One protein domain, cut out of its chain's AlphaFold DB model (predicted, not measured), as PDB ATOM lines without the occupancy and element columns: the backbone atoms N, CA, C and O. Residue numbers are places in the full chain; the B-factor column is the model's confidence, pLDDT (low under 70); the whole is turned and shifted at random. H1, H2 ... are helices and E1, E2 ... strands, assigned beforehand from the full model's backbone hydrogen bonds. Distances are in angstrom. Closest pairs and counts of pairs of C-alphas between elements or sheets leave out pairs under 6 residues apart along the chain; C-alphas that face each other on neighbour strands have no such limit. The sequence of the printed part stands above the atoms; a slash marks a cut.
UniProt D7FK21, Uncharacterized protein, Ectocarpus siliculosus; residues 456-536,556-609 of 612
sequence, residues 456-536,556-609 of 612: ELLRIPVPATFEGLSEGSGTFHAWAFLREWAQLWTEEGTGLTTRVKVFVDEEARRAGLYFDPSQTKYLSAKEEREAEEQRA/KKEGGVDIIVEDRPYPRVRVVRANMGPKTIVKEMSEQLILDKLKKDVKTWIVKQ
ATOM      1  N   GLU A 456     -25.150 -64.069 -79.305       90.44
ATOM      2  CA  GLU A 456     -24.309 -63.068 -78.688       90.44
ATOM      3  C   GLU A 456     -23.507 -62.293 -79.734       90.44
ATOM      4  O   GLU A 456     -23.017 -62.861 -80.709       90.44
ATOM      5  N   LEU A 457     -23.393 -60.984 -79.525       93.75
ATOM      6  CA  LEU A 457     -22.767 -60.059 -80.461       93.75
ATOM      7  C   LEU A 457     -21.415 -59.548 -79.969       93.75
ATOM      8  O   LEU A 457     -20.491 -59.392 -80.764       93.75
ATOM      9  N   LEU A 458     -21.299 -59.249 -78.673       95.12
ATOM     10  CA  LEU A 458     -20.119 -58.590 -78.120       95.12
ATOM     11  C   LEU A 458     -19.942 -58.913 -76.637       95.12
ATOM     12  O   LEU A 458     -20.910 -58.925 -75.879       95.12
ATOM     13  N   ARG A 459     -18.683 -59.096 -76.232       94.69
ATOM     14  CA  ARG A 459     -18.240 -59.119 -74.835       94.69
ATOM     15  C   ARG A 459     -17.165 -58.069 -74.630       94.69
ATOM     16  O   ARG A 459     -16.268 -57.935 -75.464       94.69
ATOM     17  N   ILE A 460     -17.247 -57.348 -73.519       95.69
ATOM     18  CA  ILE A 460     -16.223 -56.398 -73.091       95.69
ATOM     19  C   ILE A 460     -15.914 -56.693 -71.621       95.69
ATOM     20  O   ILE A 460     -16.821 -56.567 -70.798       95.69
ATOM     21  N   PRO A 461     -14.685 -57.110 -71.273       94.88
ATOM     22  CA  PRO A 461     -14.310 -57.284 -69.876       94.88
ATOM     23  C   PRO A 461     -14.344 -55.932 -69.156       94.88
ATOM     24  O   PRO A 461     -13.964 -54.909 -69.731       94.88
ATOM     25  N   VAL A 462     -14.810 -55.941 -67.911       94.62
ATOM     26  CA  VAL A 462     -14.822 -54.778 -67.018       94.62
ATOM     27  C   VAL A 462     -13.885 -55.092 -65.850       94.62
ATOM     28  O   VAL A 462     -13.874 -56.236 -65.394       94.62
ATOM     29  N   PRO A 463     -13.087 -54.134 -65.358       91.00
ATOM     30  CA  PRO A 463     -12.318 -54.328 -64.133       91.00
ATOM     31  C   PRO A 463     -13.238 -54.712 -62.964       91.00
ATOM     32  O   PRO A 463     -14.314 -54.135 -62.803       91.00
ATOM     33  N   ALA A 464     -12.846 -55.703 -62.162       87.06
ATOM     34  CA  ALA A 464     -13.663 -56.142 -61.027       87.06
ATOM     35  C   ALA A 464     -13.731 -55.099 -59.907       87.06
ATOM     36  O   ALA A 464     -14.756 -54.944 -59.239       87.06
ATOM     37  N   THR A 465     -12.644 -54.357 -59.770       84.81
ATOM     38  CA  THR A 465     -12.466 -53.234 -58.867       84.81
ATOM     39  C   THR A 465     -11.931 -52.072 -59.686       84.81
ATOM     40  O   THR A 465     -11.004 -52.241 -60.480       84.81
ATOM     41  N   PHE A 466     -12.540 -50.908 -59.510       79.50
ATOM     42  CA  PHE A 466     -11.853 -49.643 -59.749       79.50
ATOM     43  C   PHE A 466     -11.210 -49.246 -58.433       79.50
ATOM     44  O   PHE A 466     -11.726 -49.614 -57.372       79.50
ATOM     45  N   GLU A 467     -10.075 -48.567 -58.467       76.12
ATOM     46  CA  GLU A 467      -9.418 -48.303 -57.200       76.12
ATOM     47  C   GLU A 467     -10.165 -47.258 -56.373       76.12
ATOM     48  O   GLU A 467     -10.935 -46.439 -56.880       76.12
ATOM     49  N   GLY A 468      -9.991 -47.361 -55.055       69.81
ATOM     50  CA  GLY A 468     -10.759 -46.595 -54.077       69.81
ATOM     51  C   GLY A 468     -12.197 -47.087 -53.874       69.81
ATOM     52  O   GLY A 468     -12.921 -46.508 -53.067       69.81
ATOM     53  N   LEU A 469     -12.627 -48.153 -54.558       73.88
ATOM     54  CA  LEU A 469     -13.979 -48.698 -54.448       73.88
ATOM     55  C   LEU A 469     -13.964 -50.170 -54.014       73.88
ATOM     56  O   LEU A 469     -13.057 -50.934 -54.336       73.88
ATOM     57  N   SER A 470     -14.994 -50.580 -53.272       78.12
ATOM     58  CA  SER A 470     -15.123 -51.940 -52.734       78.12
ATOM     59  C   SER A 470     -15.236 -53.011 -53.829       78.12
ATOM     60  O   SER A 470     -15.634 -52.731 -54.965       78.12
ATOM     61  N   GLU A 471     -14.907 -54.264 -53.494       75.19
ATOM     62  CA  GLU A 471     -15.102 -55.411 -54.391       75.19
ATOM     63  C   GLU A 471     -16.546 -55.473 -54.919       75.19
ATOM     64  O   GLU A 471     -17.512 -55.393 -54.160       75.19
ATOM     65  N   GLY A 472     -16.700 -55.597 -56.243       74.44
ATOM     66  CA  GLY A 472     -18.009 -55.608 -56.909       74.44
ATOM     67  C   GLY A 472     -18.554 -54.227 -57.294       74.44
ATOM     68  O   GLY A 472     -19.572 -54.142 -57.982       74.44
ATOM     69  N   SER A 473     -17.866 -53.140 -56.937       83.06
ATOM     70  CA  SER A 473     -18.196 -51.786 -57.405       83.06
ATOM     71  C   SER A 473     -18.093 -51.646 -58.927       83.06
ATOM     72  O   SER A 473     -18.892 -50.935 -59.539       83.06
ATOM     73  N   GLY A 474     -17.159 -52.364 -59.564       87.94
ATOM     74  CA  GLY A 474     -16.879 -52.224 -60.991       87.94
ATOM     75  C   GLY A 474     -18.099 -52.462 -61.879       87.94
ATOM     76  O   GLY A 474     -18.361 -51.710 -62.822       87.94
ATOM     77  N   THR A 475     -18.915 -53.456 -61.536       91.38
ATOM     78  CA  THR A 475     -20.135 -53.763 -62.289       91.38
ATOM     79  C   THR A 475     -21.285 -52.827 -61.964       91.38
ATOM     80  O   THR A 475     -22.086 -52.529 -62.850       91.38
ATOM     81  N   PHE A 476     -21.346 -52.296 -60.742       93.56
ATOM     82  CA  PHE A 476     -22.299 -51.250 -60.390       93.56
ATOM     83  C   PHE A 476     -22.038 -49.965 -61.191       93.56
ATOM     84  O   PHE A 476     -22.960 -49.439 -61.815       93.56
ATOM     85  N   HIS A 477     -20.784 -49.506 -61.260       93.69
ATOM     86  CA  HIS A 477     -20.430 -48.319 -62.043       93.69
ATOM     87  C   HIS A 477     -20.596 -48.547 -63.548       93.69
ATOM     88  O   HIS A 477     -21.119 -47.675 -64.241       93.69
ATOM     89  N   ALA A 478     -20.240 -49.737 -64.051       95.44
ATOM     90  CA  ALA A 478     -20.505 -50.097 -65.445       95.44
ATOM     91  C   ALA A 478     -22.005 -50.071 -65.758       95.44
ATOM     92  O   ALA A 478     -22.411 -49.579 -66.809       95.44
ATOM     93  N   TRP A 479     -22.839 -50.572 -64.845       96.88
ATOM     94  CA  TRP A 479     -24.289 -50.533 -64.998       96.88
ATOM     95  C   TRP A 479     -24.838 -49.103 -64.982       96.88
ATOM     96  O   TRP A 479     -25.630 -48.758 -65.858       96.88
ATOM     97  N   ALA A 480     -24.389 -48.258 -64.049       96.62
ATOM     98  CA  ALA A 480     -24.784 -46.852 -63.989       96.62
ATOM     99  C   ALA A 480     -24.446 -46.117 -65.299       96.62
ATOM    100  O   ALA A 480     -25.327 -45.502 -65.904       96.62
ATOM    101  N   PHE A 481     -23.214 -46.291 -65.792       96.94
ATOM    102  CA  PHE A 481     -22.774 -45.762 -67.081       96.94
ATOM    103  C   PHE A 481     -23.649 -46.265 -68.238       96.94
ATOM    104  O   PHE A 481     -24.123 -45.475 -69.052       96.94
ATOM    105  N   LEU A 482     -23.907 -47.573 -68.315       97.62
ATOM    106  CA  LEU A 482     -24.679 -48.160 -69.412       97.62
ATOM    107  C   LEU A 482     -26.152 -47.765 -69.398       97.62
ATOM    108  O   LEU A 482     -26.760 -47.659 -70.465       97.62
ATOM    109  N   ARG A 483     -26.728 -47.531 -68.218       97.56
ATOM    110  CA  ARG A 483     -28.093 -47.023 -68.072       97.56
ATOM    111  C   ARG A 483     -28.232 -45.647 -68.721       97.56
ATOM    112  O   ARG A 483     -29.154 -45.446 -69.509       97.56
ATOM    113  N   GLU A 484     -27.319 -44.731 -68.421       97.19
ATOM    114  CA  GLU A 484     -27.296 -43.382 -69.003       97.19
ATOM    115  C   GLU A 484     -26.950 -43.430 -70.492       97.19
ATOM    116  O   GLU A 484     -27.652 -42.858 -71.325       97.19
ATOM    117  N   TRP A 485     -25.937 -44.220 -70.853       97.62
ATOM    118  CA  TRP A 485     -25.539 -44.434 -72.241       97.62
ATOM    119  C   TRP A 485     -26.690 -44.968 -73.104       97.62
ATOM    120  O   TRP A 485     -26.867 -44.540 -74.245       97.62
ATOM    121  N   ALA A 486     -27.510 -45.878 -72.570       97.69
ATOM    122  CA  ALA A 486     -28.669 -46.407 -73.278       97.69
ATOM    123  C   ALA A 486     -29.715 -45.316 -73.555       97.69
ATOM    124  O   ALA A 486     -30.293 -45.300 -74.641       97.69
ATOM    125  N   GLN A 487     -29.936 -44.385 -72.619       97.56
ATOM    126  CA  GLN A 487     -30.909 -43.296 -72.774       97.56
ATOM    127  C   GLN A 487     -30.547 -42.340 -73.917       97.56
ATOM    128  O   GLN A 487     -31.454 -41.882 -74.614       97.56
ATOM    129  N   LEU A 488     -29.256 -42.145 -74.210       96.69
ATOM    130  CA  LEU A 488     -28.795 -41.338 -75.352       96.69
ATOM    131  C   LEU A 488     -29.326 -41.848 -76.703       96.69
ATOM    132  O   LEU A 488     -29.409 -41.091 -77.666       96.69
ATOM    133  N   TRP A 489     -29.716 -43.125 -76.802       96.31
ATOM    134  CA  TRP A 489     -30.301 -43.688 -78.024       96.31
ATOM    135  C   TRP A 489     -31.778 -43.339 -78.235       96.31
ATOM    136  O   TRP A 489     -32.311 -43.601 -79.317       96.31
ATOM    137  N   THR A 490     -32.443 -42.764 -77.229       95.06
ATOM    138  CA  THR A 490     -33.811 -42.241 -77.385       95.06
ATOM    139  C   THR A 490     -33.842 -40.909 -78.130       95.06
ATOM    140  O   THR A 490     -34.866 -40.572 -78.729       95.06
ATOM    141  N   GLU A 491     -32.729 -40.176 -78.124       92.94
ATOM    142  CA  GLU A 491     -32.611 -38.866 -78.747       92.94
ATOM    143  C   GLU A 491     -32.480 -38.961 -80.275       92.94
ATOM    144  O   GLU A 491     -31.976 -39.934 -80.851       92.94
ATOM    145  N   GLU A 492     -32.949 -37.920 -80.963       89.50
ATOM    146  CA  GLU A 492     -32.751 -37.787 -82.404       89.50
ATOM    147  C   GLU A 492     -31.295 -37.393 -82.707       89.50
ATOM    148  O   GLU A 492     -30.683 -36.630 -81.970       89.50
ATOM    149  N   GLY A 493     -30.733 -37.883 -83.818       88.00
ATOM    150  CA  GLY A 493     -29.365 -37.529 -84.235       88.00
ATOM    151  C   GLY A 493     -28.282 -38.551 -83.878       88.00
ATOM    152  O   GLY A 493     -27.115 -38.345 -84.194       88.00
ATOM    153  N   THR A 494     -28.652 -39.709 -83.330       90.44
ATOM    154  CA  THR A 494     -27.729 -40.818 -83.001       90.44
ATOM    155  C   THR A 494     -27.109 -41.520 -84.219       90.44
ATOM    156  O   THR A 494     -26.308 -42.440 -84.066       90.44
ATOM    157  N   GLY A 495     -27.476 -41.108 -85.436       91.75
ATOM    158  CA  GLY A 495     -27.048 -41.732 -86.692       91.75
ATOM    159  C   GLY A 495     -27.873 -42.960 -87.093       91.75
ATOM    160  O   GLY A 495     -27.682 -43.492 -88.186       91.75
ATOM    161  N   LEU A 496     -28.824 -43.397 -86.261       91.69
ATOM    162  CA  LEU A 496     -29.762 -44.457 -86.620       91.69
ATOM    163  C   LEU A 496     -30.940 -43.897 -87.419       91.69
ATOM    164  O   LEU A 496     -31.586 -42.927 -87.034       91.69
ATOM    165  N   THR A 497     -31.273 -44.568 -88.520       89.94
ATOM    166  CA  THR A 497     -32.469 -44.256 -89.322       89.94
ATOM    167  C   THR A 497     -33.765 -44.703 -88.645       89.94
ATOM    168  O   THR A 497     -34.852 -44.270 -89.027       89.94
ATOM    169  N   THR A 498     -33.658 -45.591 -87.654       89.75
ATOM    170  CA  THR A 498     -34.779 -46.147 -86.899       89.75
ATOM    171  C   THR A 498     -34.710 -45.685 -85.458       89.75
ATOM    172  O   THR A 498     -33.676 -45.838 -84.816       89.75
ATOM    173  N   ARG A 499     -35.826 -45.159 -84.945       91.94
ATOM    174  CA  ARG A 499     -35.943 -44.786 -83.535       91.94
ATOM    175  C   ARG A 499     -35.835 -46.024 -82.648       91.94
ATOM    176  O   ARG A 499     -36.366 -47.085 -82.981       91.94
ATOM    177  N   VAL A 500     -35.166 -45.869 -81.515       94.81
ATOM    178  CA  VAL A 500     -34.930 -46.944 -80.553       94.81
ATOM    179  C   VAL A 500     -35.796 -46.710 -79.320       94.81
ATOM    180  O   VAL A 500     -35.845 -45.613 -78.771       94.81
ATOM    181  N   LYS A 501     -36.494 -47.754 -78.880       95.00
ATOM    182  CA  LYS A 501     -37.139 -47.819 -77.571       95.00
ATOM    183  C   LYS A 501     -36.181 -48.457 -76.588       95.00
ATOM    184  O   LYS A 501     -35.781 -49.605 -76.772       95.00
ATOM    185  N   VAL A 502     -35.862 -47.714 -75.542       96.69
ATOM    186  CA  VAL A 502     -35.003 -48.181 -74.461       96.69
ATOM    187  C   VAL A 502     -35.866 -48.812 -73.377       96.69
ATOM    188  O   VAL A 502     -36.899 -48.267 -72.990       96.69
ATOM    189  N   PHE A 503     -35.448 -49.975 -72.902       96.81
ATOM    190  CA  PHE A 503     -36.019 -50.668 -71.758       96.81
ATOM    191  C   PHE A 503     -34.902 -50.923 -70.757       96.81
ATOM    192  O   PHE A 503     -33.885 -51.505 -71.118       96.81
ATOM    193  N   VAL A 504     -35.086 -50.499 -69.514       97.31
ATOM    194  CA  VAL A 504     -34.095 -50.670 -68.449       97.31
ATOM    195  C   VAL A 504     -34.680 -51.620 -67.414       97.31
ATOM    196  O   VAL A 504     -35.787 -51.401 -66.929       97.31
ATOM    197  N   ASP A 505     -33.939 -52.675 -67.106       97.19
ATOM    198  CA  ASP A 505     -34.237 -53.657 -66.069       97.19
ATOM    199  C   ASP A 505     -33.129 -53.582 -65.015       97.19
ATOM    200  O   ASP A 505     -32.006 -54.042 -65.243       97.19
ATOM    201  N   GLU A 506     -33.424 -52.922 -63.893       96.19
ATOM    202  CA  GLU A 506     -32.449 -52.679 -62.824       96.19
ATOM    203  C   GLU A 506     -32.075 -53.960 -62.075       96.19
ATOM    204  O   GLU A 506     -30.914 -54.131 -61.709       96.19
ATOM    205  N   GLU A 507     -33.025 -54.883 -61.902       94.75
ATOM    206  CA  GLU A 507     -32.793 -56.146 -61.197       94.75
ATOM    207  C   GLU A 507     -31.849 -57.049 -61.993       94.75
ATOM    208  O   GLU A 507     -30.929 -57.646 -61.434       94.75
ATOM    209  N   ALA A 508     -32.046 -57.120 -63.312       94.50
ATOM    210  CA  ALA A 508     -31.204 -57.922 -64.196       94.50
ATOM    211  C   ALA A 508     -29.966 -57.173 -64.724       94.50
ATOM    212  O   ALA A 508     -29.237 -57.741 -65.541       94.50
ATOM    213  N   ARG A 509     -29.750 -55.909 -64.313       96.88
ATOM    214  CA  ARG A 509     -28.710 -55.000 -64.841       96.88
ATOM    215  C   ARG A 509     -28.635 -55.044 -66.370       96.88
ATOM    216  O   ARG A 509     -27.577 -55.251 -66.973       96.88
ATOM    217  N   ARG A 510     -29.806 -54.915 -66.997       96.88
ATOM    218  CA  ARG A 510     -30.000 -55.087 -68.438       96.88
ATOM    219  C   ARG A 510     -30.635 -53.851 -69.062       96.88
ATOM    220  O   ARG A 510     -31.728 -53.441 -68.685       96.88
ATOM    221  N   ALA A 511     -29.996 -53.321 -70.096       97.75
ATOM    222  CA  ALA A 511     -30.524 -52.269 -70.953       97.75
ATOM    223  C   ALA A 511     -30.838 -52.839 -72.347       97.75
ATOM    224  O   ALA A 511     -29.947 -53.250 -73.087       97.75
ATOM    225  N   GLY A 512     -32.119 -52.890 -72.704       96.75
ATOM    226  CA  GLY A 512     -32.608 -53.318 -74.011       96.75
ATOM    227  C   GLY A 512     -32.836 -52.136 -74.950       96.75
ATOM    228  O   GLY A 512     -33.579 -51.214 -74.621       96.75
ATOM    229  N   LEU A 513     -32.244 -52.186 -76.138       96.88
ATOM    230  CA  LEU A 513     -32.428 -51.240 -77.234       96.88
ATOM    231  C   LEU A 513     -33.249 -51.915 -78.337       96.88
ATOM    232  O   LEU A 513     -32.741 -52.754 -79.081       96.88
ATOM    233  N   TYR A 514     -34.530 -51.566 -78.445       95.06
ATOM    234  CA  TYR A 514     -35.459 -52.172 -79.399       95.06
ATOM    235  C   TYR A 514     -35.782 -51.224 -80.546       95.06
ATOM    236  O   TYR A 514     -36.225 -50.100 -80.318       95.06
ATOM    237  N   PHE A 515     -35.633 -51.680 -81.786       93.50
ATOM    238  CA  PHE A 515     -35.985 -50.868 -82.947       93.50
ATOM    239  C   PHE A 515     -37.513 -50.711 -83.057       93.50
ATOM    240  O   PHE A 515     -38.260 -51.685 -82.938       93.50
ATOM    241  N   ASP A 516     -38.000 -49.476 -83.234       89.69
ATOM    242  CA  ASP A 516     -39.424 -49.201 -83.437       89.69
ATOM    243  C   ASP A 516     -39.745 -48.984 -84.930       89.69
ATOM    244  O   ASP A 516     -39.489 -47.896 -85.464       89.69
ATOM    245  N   PRO A 517     -40.378 -49.962 -85.611       78.81
ATOM    246  CA  PRO A 517     -40.762 -49.831 -87.019       78.81
ATOM    247  C   PRO A 517     -41.856 -48.788 -87.238       78.81
ATOM    248  O   PRO A 517     -42.047 -48.303 -88.351       78.81
ATOM    249  N   SER A 518     -42.643 -48.468 -86.206       74.81
ATOM    250  CA  SER A 518     -43.858 -47.669 -86.384       74.81
ATOM    251  C   SER A 518     -43.580 -46.213 -86.759       74.81
ATOM    252  O   SER A 518     -44.492 -45.509 -87.192       74.81
ATOM    253  N   GLN A 519     -42.328 -45.771 -86.625       66.69
ATOM    254  CA  GLN A 519     -41.926 -44.382 -86.834       66.69
ATOM    255  C   GLN A 519     -40.860 -44.211 -87.920       66.69
ATOM    256  O   GLN A 519     -40.429 -43.085 -88.178       66.69
ATOM    257  N   THR A 520     -40.455 -45.284 -88.609       69.19
ATOM    258  CA  THR A 520     -39.558 -45.150 -89.757       69.19
ATOM    259  C   THR A 520     -40.341 -44.627 -90.953       69.19
ATOM    260  O   THR A 520     -41.193 -45.318 -91.508       69.19
ATOM    261  N   LYS A 521     -40.029 -43.404 -91.396       66.94
ATOM    262  CA  LYS A 521     -40.524 -42.878 -92.683       66.94
ATOM    263  C   LYS A 521     -39.980 -43.660 -93.885       66.94
ATOM    264  O   LYS A 521     -40.523 -43.548 -94.976       66.94
ATOM    265  N   TYR A 522     -38.929 -44.449 -93.676       67.12
ATOM    266  CA  TYR A 522     -38.340 -45.319 -94.680       67.12
ATOM    267  C   TYR A 522     -39.007 -46.693 -94.634       67.12
ATOM    268  O   TYR A 522     -38.786 -47.466 -93.706       67.12
ATOM    269  N   LEU A 523     -39.821 -46.982 -95.646       67.38
ATOM    270  CA  LEU A 523     -40.220 -48.345 -95.977       67.38
ATOM    271  C   LEU A 523     -39.162 -48.906 -96.928       67.38
ATOM    272  O   LEU A 523     -38.730 -48.221 -97.853       67.38
ATOM    273  N   SER A 524     -38.713 -50.142 -96.709       71.31
ATOM    274  CA  SER A 524     -37.877 -50.809 -97.717       71.31
ATOM    275  C   SER A 524     -38.677 -50.990 -99.012       71.31
ATOM    276  O   SER A 524     -39.886 -51.177 -98.945       71.31
ATOM    277  N   ALA A 525     -38.041 -51.012-100.190       77.88
ATOM    278  CA  ALA A 525     -38.755 -51.158-101.471       77.88
ATOM    279  C   ALA A 525     -39.696 -52.383-101.507       77.88
ATOM    280  O   ALA A 525     -40.762 -52.361-102.121       77.88
ATOM    281  N   LYS A 526     -39.324 -53.461-100.803       78.25
ATOM    282  CA  LYS A 526     -40.178 -54.641-100.637       78.25
ATOM    283  C   LYS A 526     -41.375 -54.365 -99.725       78.25
ATOM    284  O   LYS A 526     -42.480 -54.787-100.047       78.25
ATOM    285  N   GLU A 527     -41.174 -53.678 -98.605       76.50
ATOM    286  CA  GLU A 527     -42.268 -53.300 -97.704       76.50
ATOM    287  C   GLU A 527     -43.179 -52.236 -98.294       76.50
ATOM    288  O   GLU A 527     -44.378 -52.283 -98.055       76.50
ATOM    289  N   GLU A 528     -42.636 -51.317 -99.083       83.06
ATOM    290  CA  GLU A 528     -43.399 -50.347 -99.854       83.06
ATOM    291  C   GLU A 528     -44.279 -51.068-100.876       83.06
ATOM    292  O   GLU A 528     -45.489 -50.856-100.881       83.06
ATOM    293  N   ARG A 529     -43.720 -52.030-101.626       87.06
ATOM    294  CA  ARG A 529     -44.482 -52.880-102.551       87.06
ATOM    295  C   ARG A 529     -45.550 -53.717-101.844       87.06
ATOM    296  O   ARG A 529     -46.676 -53.787-102.323       87.06
ATOM    297  N   GLU A 530     -45.238 -54.338-100.705       84.69
ATOM    298  CA  GLU A 530     -46.223 -55.094 -99.914       84.69
ATOM    299  C   GLU A 530     -47.310 -54.176 -99.330       84.69
ATOM    300  O   GLU A 530     -48.483 -54.549 -99.286       84.69
ATOM    301  N   ALA A 531     -46.948 -52.973 -98.880       82.50
ATOM    302  CA  ALA A 531     -47.891 -51.989 -98.362       82.50
ATOM    303  C   ALA A 531     -48.800 -51.445 -99.472       82.50
ATOM    304  O   ALA A 531     -50.000 -51.273 -99.247       82.50
ATOM    305  N   GLU A 532     -48.259 -51.214-100.667       86.19
ATOM    306  CA  GLU A 532     -49.003 -50.800-101.851       86.19
ATOM    307  C   GLU A 532     -49.928 -51.918-102.345       86.19
ATOM    308  O   GLU A 532     -51.116 -51.678-102.553       86.19
ATOM    309  N   GLU A 533     -49.453 -53.164-102.408       90.94
ATOM    310  CA  GLU A 533     -50.276 -54.324-102.762       90.94
ATOM    311  C   GLU A 533     -51.406 -54.541-101.744       90.94
ATOM    312  O   GLU A 533     -52.553 -54.800-102.118       90.94
ATOM    313  N   GLN A 534     -51.137 -54.345-100.449       83.69
ATOM    314  CA  GLN A 534     -52.178 -54.365 -99.420       83.69
ATOM    315  C   GLN A 534     -53.169 -53.205 -99.557       83.69
ATOM    316  O   GLN A 534     -54.364 -53.409 -99.319       83.69
ATOM    317  N   ARG A 535     -52.723 -51.999 -99.930       84.56
ATOM    318  CA  ARG A 535     -53.614 -50.858-100.202       84.56
ATOM    319  C   ARG A 535     -54.488 -51.129-101.427       84.56
ATOM    320  O   ARG A 535     -55.707 -51.023-101.310       84.56
ATOM    321  N   ALA A 536     -53.909 -51.607-102.524       86.44
ATOM    322  CA  ALA A 536     -54.629 -52.003-103.731       86.44
ATOM    323  C   ALA A 536     -55.627 -53.147-103.467       86.44
ATOM    324  O   ALA A 536     -56.765 -53.121-103.943       86.44
ATOM    325  N   LYS A 556     -44.845 -56.254 -86.780       66.31
ATOM    326  CA  LYS A 556     -43.606 -56.978 -87.021       66.31
ATOM    327  C   LYS A 556     -42.710 -56.567 -85.857       66.31
ATOM    328  O   LYS A 556     -42.449 -55.381 -85.681       66.31
ATOM    329  N   LYS A 557     -42.392 -57.514 -84.977       71.06
ATOM    330  CA  LYS A 557     -41.490 -57.242 -83.865       71.06
ATOM    331  C   LYS A 557     -40.130 -57.065 -84.518       71.06
ATOM    332  O   LYS A 557     -39.633 -58.022 -85.100       71.06
ATOM    333  N   GLU A 558     -39.598 -55.853 -84.538       80.19
ATOM    334  CA  GLU A 558     -38.215 -55.677 -84.963       80.19
ATOM    335  C   GLU A 558     -37.281 -56.223 -83.886       80.19
ATOM    336  O   GLU A 558     -37.658 -56.366 -82.714       80.19
ATOM    337  N   GLY A 559     -36.087 -56.614 -84.327       90.69
ATOM    338  CA  GLY A 559     -35.035 -57.054 -83.429       90.69
ATOM    339  C   GLY A 559     -34.581 -55.917 -82.518       90.69
ATOM    340  O   GLY A 559     -35.035 -54.775 -82.606       90.69
ATOM    341  N   GLY A 560     -33.668 -56.241 -81.625       94.50
ATOM    342  CA  GLY A 560     -32.990 -55.258 -80.801       94.50
ATOM    343  C   GLY A 560     -31.703 -55.841 -80.260       94.50
ATOM    344  O   GLY A 560     -31.325 -56.962 -80.606       94.50
ATOM    345  N   VAL A 561     -31.062 -55.104 -79.368       96.50
ATOM    346  CA  VAL A 561     -29.906 -55.588 -78.616       96.50
ATOM    347  C   VAL A 561     -30.161 -55.426 -77.128       96.50
ATOM    348  O   VAL A 561     -30.671 -54.405 -76.685       96.50
ATOM    349  N   ASP A 562     -29.833 -56.455 -76.361       96.75
ATOM    350  CA  ASP A 562     -29.819 -56.436 -74.906       96.75
ATOM    351  C   ASP A 562     -28.376 -56.311 -74.440       96.75
ATOM    352  O   ASP A 562     -27.547 -57.160 -74.767       96.75
ATOM    353  N   ILE A 563     -28.092 -55.267 -73.675       97.56
ATOM    354  CA  ILE A 563     -26.801 -55.013 -73.048       97.56
ATOM    355  C   ILE A 563     -26.946 -55.385 -71.579       97.56
ATOM    356  O   ILE A 563     -27.788 -54.831 -70.879       97.56
ATOM    357  N   ILE A 564     -26.169 -56.357 -71.129       97.06
ATOM    358  CA  ILE A 564     -26.267 -56.969 -69.807       97.06
ATOM    359  C   ILE A 564     -24.923 -56.783 -69.116       97.06
ATOM    360  O   ILE A 564     -23.883 -57.091 -69.702       97.06
ATOM    361  N   VAL A 565     -24.939 -56.301 -67.878       97.00
ATOM    362  CA  VAL A 565     -23.746 -56.293 -67.026       97.00
ATOM    363  C   VAL A 565     -23.771 -57.532 -66.151       97.00
ATOM    364  O   VAL A 565     -24.714 -57.748 -65.395       97.00
ATOM    365  N   GLU A 566     -22.741 -58.358 -66.274       95.00
ATOM    366  CA  GLU A 566     -22.615 -59.607 -65.530       95.00
ATOM    367  C   GLU A 566     -21.426 -59.536 -64.585       95.00
ATOM    368  O   GLU A 566     -20.339 -59.138 -64.991       95.00
ATOM    369  N   ASP A 567     -21.628 -59.993 -63.351       92.62
ATOM    370  CA  ASP A 567     -20.563 -60.090 -62.346       92.62
ATOM    371  C   ASP A 567     -19.804 -61.417 -62.459       92.62
ATOM    372  O   ASP A 567     -18.651 -61.522 -62.049       92.62
ATOM    373  N   ARG A 568     -20.454 -62.454 -63.006       88.31
ATOM    374  CA  ARG A 568     -19.946 -63.830 -63.030       88.31
ATOM    375  C   ARG A 568     -19.883 -64.412 -64.447       88.31
ATOM    376  O   ARG A 568     -20.770 -64.144 -65.259       88.31
ATOM    377  N   PRO A 569     -18.908 -65.299 -64.734       86.50
ATOM    378  CA  PRO A 569     -17.761 -65.678 -63.897       86.50
ATOM    379  C   PRO A 569     -16.750 -64.551 -63.644       86.50
ATOM    380  O   PRO A 569     -15.968 -64.660 -62.712       86.50
ATOM    381  N   TYR A 570     -16.785 -63.477 -64.428       89.12
ATOM    382  CA  TYR A 570     -16.017 -62.258 -64.190       89.12
ATOM    383  C   TYR A 570     -16.825 -61.042 -64.660       89.12
ATOM    384  O   TYR A 570     -17.611 -61.181 -65.608       89.12
ATOM    385  N   PRO A 571     -16.599 -59.868 -64.049       93.44
ATOM    386  CA  PRO A 571     -17.175 -58.591 -64.453       93.44
ATOM    387  C   PRO A 571     -17.027 -58.312 -65.948       93.44
ATOM    388  O   PRO A 571     -15.925 -58.266 -66.502       93.44
ATOM    389  N   ARG A 572     -18.156 -58.156 -66.640       95.19
ATOM    390  CA  ARG A 572     -18.184 -57.894 -68.084       95.19
ATOM    391  C   ARG A 572     -19.484 -57.254 -68.540       95.19
ATOM    392  O   ARG A 572     -20.546 -57.460 -67.958       95.19
ATOM    393  N   VAL A 573     -19.402 -56.557 -69.667       96.69
ATOM    394  CA  VAL A 573     -20.555 -56.136 -70.461       96.69
ATOM    395  C   VAL A 573     -20.768 -57.154 -71.574       96.69
ATOM    396  O   VAL A 573     -19.871 -57.405 -72.381       96.69
ATOM    397  N   ARG A 574     -21.966 -57.729 -71.631       95.94
ATOM    398  CA  ARG A 574     -22.390 -58.692 -72.645       95.94
ATOM    399  C   ARG A 574     -23.509 -58.112 -73.495       95.94
ATOM    400  O   ARG A 574     -24.462 -57.557 -72.964       95.94
ATOM    401  N   VAL A 575     -23.424 -58.273 -74.813       96.62
ATOM    402  CA  VAL A 575     -24.459 -57.825 -75.751       96.62
ATOM    403  C   VAL A 575     -25.044 -59.012 -76.495       96.62
ATOM    404  O   VAL A 575     -24.321 -59.768 -77.143       96.62
ATOM    405  N   VAL A 576     -26.365 -59.159 -76.443       95.38
ATOM    406  CA  VAL A 576     -27.106 -60.267 -77.060       95.38
ATOM    407  C   VAL A 576     -28.195 -59.711 -77.968       95.38
ATOM    408  O   VAL A 576     -28.789 -58.680 -77.661       95.38
ATOM    409  N   ARG A 577     -28.512 -60.383 -79.082       94.88
ATOM    410  CA  ARG A 577     -29.695 -60.000 -79.872       94.88
ATOM    411  C   ARG A 577     -30.984 -60.237 -79.090       94.88
ATOM    412  O   ARG A 577     -31.261 -61.348 -78.634       94.88
ATOM    413  N   ALA A 578     -31.817 -59.209 -79.032       92.19
ATOM    414  CA  ALA A 578     -33.127 -59.226 -78.411       92.19
ATOM    415  C   ALA A 578     -34.237 -59.507 -79.442       92.19
ATOM    416  O   ALA A 578     -34.112 -59.204 -80.630       92.19
ATOM    417  N   ASN A 579     -35.368 -60.058 -78.985       86.06
ATOM    418  CA  ASN A 579     -36.582 -60.267 -79.791       86.06
ATOM    419  C   ASN A 579     -36.416 -61.092 -81.084       86.06
ATOM    420  O   ASN A 579     -37.113 -60.843 -82.065       86.06
ATOM    421  N   MET A 580     -35.589 -62.142 -81.073       84.38
ATOM    422  CA  MET A 580     -35.359 -63.066 -82.204       84.38
ATOM    423  C   MET A 580     -36.535 -64.034 -82.481       84.38
ATOM    424  O   MET A 580     -36.384 -65.255 -82.556       84.38
ATOM    425  N   GLY A 581     -37.750 -63.499 -82.592       83.81
ATOM    426  CA  GLY A 581     -38.949 -64.247 -82.946       83.81
ATOM    427  C   GLY A 581     -39.007 -64.634 -84.431       83.81
ATOM    428  O   GLY A 581     -38.319 -64.062 -85.280       83.81
ATOM    429  N   PRO A 582     -39.869 -65.598 -84.799       77.69
ATOM    430  CA  PRO A 582     -40.156 -65.858 -86.203       77.69
ATOM    431  C   PRO A 582     -40.746 -64.593 -86.844       77.69
ATOM    432  O   PRO A 582     -41.724 -64.048 -86.332       77.69
ATOM    433  N   LYS A 583     -40.183 -64.174 -87.987       80.94
ATOM    434  CA  LYS A 583     -40.498 -62.927 -88.723       80.94
ATOM    435  C   LYS A 583     -39.927 -61.636 -88.123       80.94
ATOM    436  O   LYS A 583     -40.305 -60.559 -88.582       80.94
ATOM    437  N   THR A 584     -39.036 -61.728 -87.140       84.06
ATOM    438  CA  THR A 584     -38.253 -60.570 -86.704       84.06
ATOM    439  C   THR A 584     -37.308 -60.136 -87.821       84.06
ATOM    440  O   THR A 584     -36.617 -60.969 -88.408       84.06
ATOM    441  N   ILE A 585     -37.292 -58.838 -88.122       83.12
ATOM    442  CA  ILE A 585     -36.322 -58.234 -89.040       83.12
ATOM    443  C   ILE A 585     -35.129 -57.770 -88.204       83.12
ATOM    444  O   ILE A 585     -35.295 -56.993 -87.262       83.12
ATOM    445  N   VAL A 586     -33.948 -58.280 -88.543       85.50
ATOM    446  CA  VAL A 586     -32.665 -57.917 -87.932       85.50
ATOM    447  C   VAL A 586     -32.088 -56.745 -88.724       85.50
ATOM    448  O   VAL A 586     -31.962 -56.830 -89.946       85.50
ATOM    449  N   LYS A 587     -31.764 -55.640 -88.047       89.50
ATOM    450  CA  LYS A 587     -31.163 -54.449 -88.668       89.50
ATOM    451  C   LYS A 587     -29.656 -54.461 -88.441       89.50
ATOM    452  O   LYS A 587     -29.141 -53.672 -87.657       89.50
ATOM    453  N   GLU A 588     -28.957 -55.352 -89.137       90.88
ATOM    454  CA  GLU A 588     -27.526 -55.635 -88.920       90.88
ATOM    455  C   GLU A 588     -26.642 -54.377 -88.936       90.88
ATOM    456  O   GLU A 588     -25.790 -54.220 -88.072       90.88
ATOM    457  N   MET A 589     -26.896 -53.430 -89.847       91.06
ATOM    458  CA  MET A 589     -26.151 -52.161 -89.903       91.06
ATOM    459  C   MET A 589     -26.376 -51.279 -88.666       91.06
ATOM    460  O   MET A 589     -25.450 -50.632 -88.184       91.06
ATOM    461  N   SER A 590     -27.607 -51.242 -88.152       93.19
ATOM    462  CA  SER A 590     -27.940 -50.502 -86.932       93.19
ATOM    463  C   SER A 590     -27.353 -51.181 -85.698       93.19
ATOM    464  O   SER A 590     -26.844 -50.495 -84.820       93.19
ATOM    465  N   GLU A 591     -27.378 -52.516 -85.653       94.56
ATOM    466  CA  GLU A 591     -26.713 -53.298 -84.605       94.56
ATOM    467  C   GLU A 591     -25.212 -53.011 -84.591       94.56
ATOM    468  O   GLU A 591     -24.683 -52.632 -83.552       94.56
ATOM    469  N   GLN A 592     -24.541 -53.101 -85.742       95.31
ATOM    470  CA  GLN A 592     -23.104 -52.855 -85.850       95.31
ATOM    471  C   GLN A 592     -22.722 -51.454 -85.357       95.31
ATOM    472  O   GLN A 592     -21.787 -51.312 -84.573       95.31
ATOM    473  N   LEU A 593     -23.494 -50.431 -85.737       96.19
ATOM    474  CA  LEU A 593     -23.267 -49.055 -85.294       96.19
ATOM    475  C   LEU A 593     -23.381 -48.916 -83.764       96.19
ATOM    476  O   LEU A 593     -22.558 -48.238 -83.145       96.19
ATOM    477  N   ILE A 594     -24.371 -49.572 -83.146       96.62
ATOM    478  CA  ILE A 594     -24.531 -49.592 -81.684       96.62
ATOM    479  C   ILE A 594     -23.337 -50.301 -81.029       96.62
ATOM    480  O   ILE A 594     -22.786 -49.784 -80.059       96.62
ATOM    481  N   LEU A 595     -22.916 -51.453 -81.561       96.81
ATOM    482  CA  LEU A 595     -21.800 -52.239 -81.025       96.81
ATOM    483  C   LEU A 595     -20.469 -51.485 -81.096       96.81
ATOM    484  O   LEU A 595     -19.716 -51.486 -80.122       96.81
ATOM    485  N   ASP A 596     -20.181 -50.823 -82.218       97.38
ATOM    486  CA  ASP A 596     -18.938 -50.072 -82.409       97.38
ATOM    487  C   ASP A 596     -18.861 -48.875 -81.456       97.38
ATOM    488  O   ASP A 596     -17.825 -48.647 -80.819       97.38
ATOM    489  N   LYS A 597     -19.976 -48.150 -81.299       97.19
ATOM    490  CA  LYS A 597     -20.071 -47.026 -80.363       97.19
ATOM    491  C   LYS A 597     -19.961 -47.498 -78.913       97.19
ATOM    492  O   LYS A 597     -19.147 -46.965 -78.168       97.19
ATOM    493  N   LEU A 598     -20.677 -48.560 -78.540       97.62
ATOM    494  CA  LEU A 598     -20.598 -49.158 -77.206       97.62
ATOM    495  C   LEU A 598     -19.167 -49.589 -76.869       97.62
ATOM    496  O   LEU A 598     -18.652 -49.266 -75.803       97.62
ATOM    497  N   LYS A 599     -18.498 -50.289 -77.791       97.56
ATOM    498  CA  LYS A 599     -17.118 -50.749 -77.603       97.56
ATOM    499  C   LYS A 599     -16.156 -49.587 -77.375       97.56
ATOM    500  O   LYS A 599     -15.259 -49.701 -76.542       97.56
ATOM    501  N   LYS A 600     -16.316 -48.491 -78.118       97.69
ATOM    502  CA  LYS A 600     -15.501 -47.281 -77.966       97.69
ATOM    503  C   LYS A 600     -15.775 -46.582 -76.634       97.69
ATOM    504  O   LYS A 600     -14.827 -46.237 -75.926       97.69
ATOM    505  N   ASP A 601     -17.043 -46.400 -76.292       97.62
ATOM    506  CA  ASP A 601     -17.452 -45.617 -75.130       97.62
ATOM    507  C   ASP A 601     -17.145 -46.361 -73.824       97.62
ATOM    508  O   ASP A 601     -16.565 -45.765 -72.924       97.62
ATOM    509  N   VAL A 602     -17.391 -47.677 -73.755       96.81
ATOM    510  CA  VAL A 602     -17.015 -48.507 -72.592       96.81
ATOM    511  C   VAL A 602     -15.500 -48.514 -72.393       96.81
ATOM    512  O   VAL A 602     -15.033 -48.351 -71.272       96.81
ATOM    513  N   LYS A 603     -14.702 -48.644 -73.463       96.31
ATOM    514  CA  LYS A 603     -13.235 -48.566 -73.352       96.31
ATOM    515  C   LYS A 603     -12.767 -47.210 -72.840       96.31
ATOM    516  O   LYS A 603     -11.891 -47.148 -71.988       96.31
ATOM    517  N   THR A 604     -13.346 -46.134 -73.366       96.88
ATOM    518  CA  THR A 604     -13.019 -44.769 -72.938       96.88
ATOM    519  C   THR A 604     -13.406 -44.560 -71.477       96.88
ATOM    520  O   THR A 604     -12.642 -43.971 -70.725       96.88
ATOM    521  N   TRP A 605     -14.566 -45.072 -71.071       95.69
ATOM    522  CA  TRP A 605     -15.036 -45.029 -69.693       95.69
ATOM    523  C   TRP A 605     -14.098 -45.789 -68.748       95.69
ATOM    524  O   TRP A 605     -13.705 -45.210 -67.743       95.69
ATOM    525  N   ILE A 606     -13.660 -47.006 -69.106       94.31
ATOM    526  CA  ILE A 606     -12.684 -47.792 -68.325       94.31
ATOM    527  C   ILE A 606     -11.370 -47.021 -68.142       94.31
ATOM    528  O   ILE A 606     -10.834 -47.000 -67.044       94.31
ATOM    529  N   VAL A 607     -10.857 -46.375 -69.196       94.12
ATOM    530  CA  VAL A 607      -9.600 -45.599 -69.131       94.12
ATOM    531  C   VAL A 607      -9.744 -44.326 -68.294       94.12
ATOM    532  O   VAL A 607      -8.774 -43.883 -67.693       94.12
ATOM    533  N   LYS A 608     -10.933 -43.717 -68.279       92.44
ATOM    534  CA  LYS A 608     -11.212 -42.490 -67.518       92.44
ATOM    535  C   LYS A 608     -11.484 -42.732 -66.041       92.44
ATOM    536  O   LYS A 608     -11.489 -41.761 -65.289       92.44
ATOM    537  N   GLN A 609     -11.776 -43.968 -65.637       87.69
ATOM    538  CA  GLN A 609     -11.821 -44.261 -64.212       87.69
ATOM    539  C   GLN A 609     -10.419 -44.021 -63.644       87.69
ATOM    540  O   GLN A 609      -9.447 -44.359 -64.325       87.69
TER     541      GLN A 609
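This is residues 456 to 536 and 556 to 609 of the 612 residues of an uncharacterized protein of Ectocarpus siliculosus (UniProt D7FK21). A twisted wall of five antiparallel strands has two long helices, H1 and H3, over one face, while the opposite face bears no helix. The third helix, H2, lies far out beyond one end of this body, and residues 524 to 530 stick out. The printed part has 135 residues, with three named helices and five named strands in the order E1 H1 E2 E3 H2 E4 E5 H3; across the sheet the order is E1 E5 E4 E3 E2. The class is mixed, helices and strands. The whole is only just loose, close to compact, with a radius of gyration of the C-alphas of 17.2 A, and spans 66 by 29 by 20 A, H2 lying at one end of the length.

The sheet has E1, residues 456 to 461, and E2, residues 500 to 505, as edge strands, and E3, residues 510 to 515, E4, residues 560 to 566, and E5, residues 572 to 578, as inner strands. E4 and E5 form a hairpin at 154 degrees, with N 562 and O 576 2.8 A apart, within hydrogen-bond range. E2 and E3 form the other hairpin, with N 503 and O 512 at 2.8 A. E3 and E4 are antiparallel at 171 degrees, with N 513 and O 561 at 2.8 A. E1 and E5 are antiparallel at 167 degrees, with N 460 and O 573 at 2.9 A. H1, residues 473 to 490, is on the sheet at a height of 8.2 A, over E4, E3 and, only just, with 3 C-alphas, E2. It runs along the strands, at 6 degrees to E4 on the local plane; its closest C-alphas to E4 are those of Trp 479 and Val 565, 6.1 A apart. H3, residues 588 to 608, is on the same face at a height of 8.9 A, over E5 and E4, at 15 degrees to E5 on the local plane. H3 touches E1, the closest C-alphas being those of Leu 458 and Leu 595, 7.2 A apart. H1 and H3 are near each other, with 18 pairs of C-alphas within 10 A. H2, residues 525 to 536, is not on the sheet and is apart from H1 and H3. In H2 and H3 every O i to N i+4 pair is within hydrogen-bond range; in H1, 12 of 14 are.

E1 begins at C-alpha 456, (-24.309, -63.068, -78.688). E4 measures 19.0 A and E5 18.2 A from first to last C-alpha. H1 measures 27.1 A, H2 16.1 A and H3 29.9 A; H3 ends at C-alpha 608, (-11.212, -42.490, -67.518).

The C-alphas farthest apart, those of Gly 468 and Ala 536, are 66.5 A apart. Residues 537 to 555 are not printed, and C-alphas 536 and 556 are 20.6 A apart across the cut. The link from E1 to H1, 11 residues, is long. The mean pLDDT of the printed part is 89.7; residues 468, 519 to 523 and 556 are under 70.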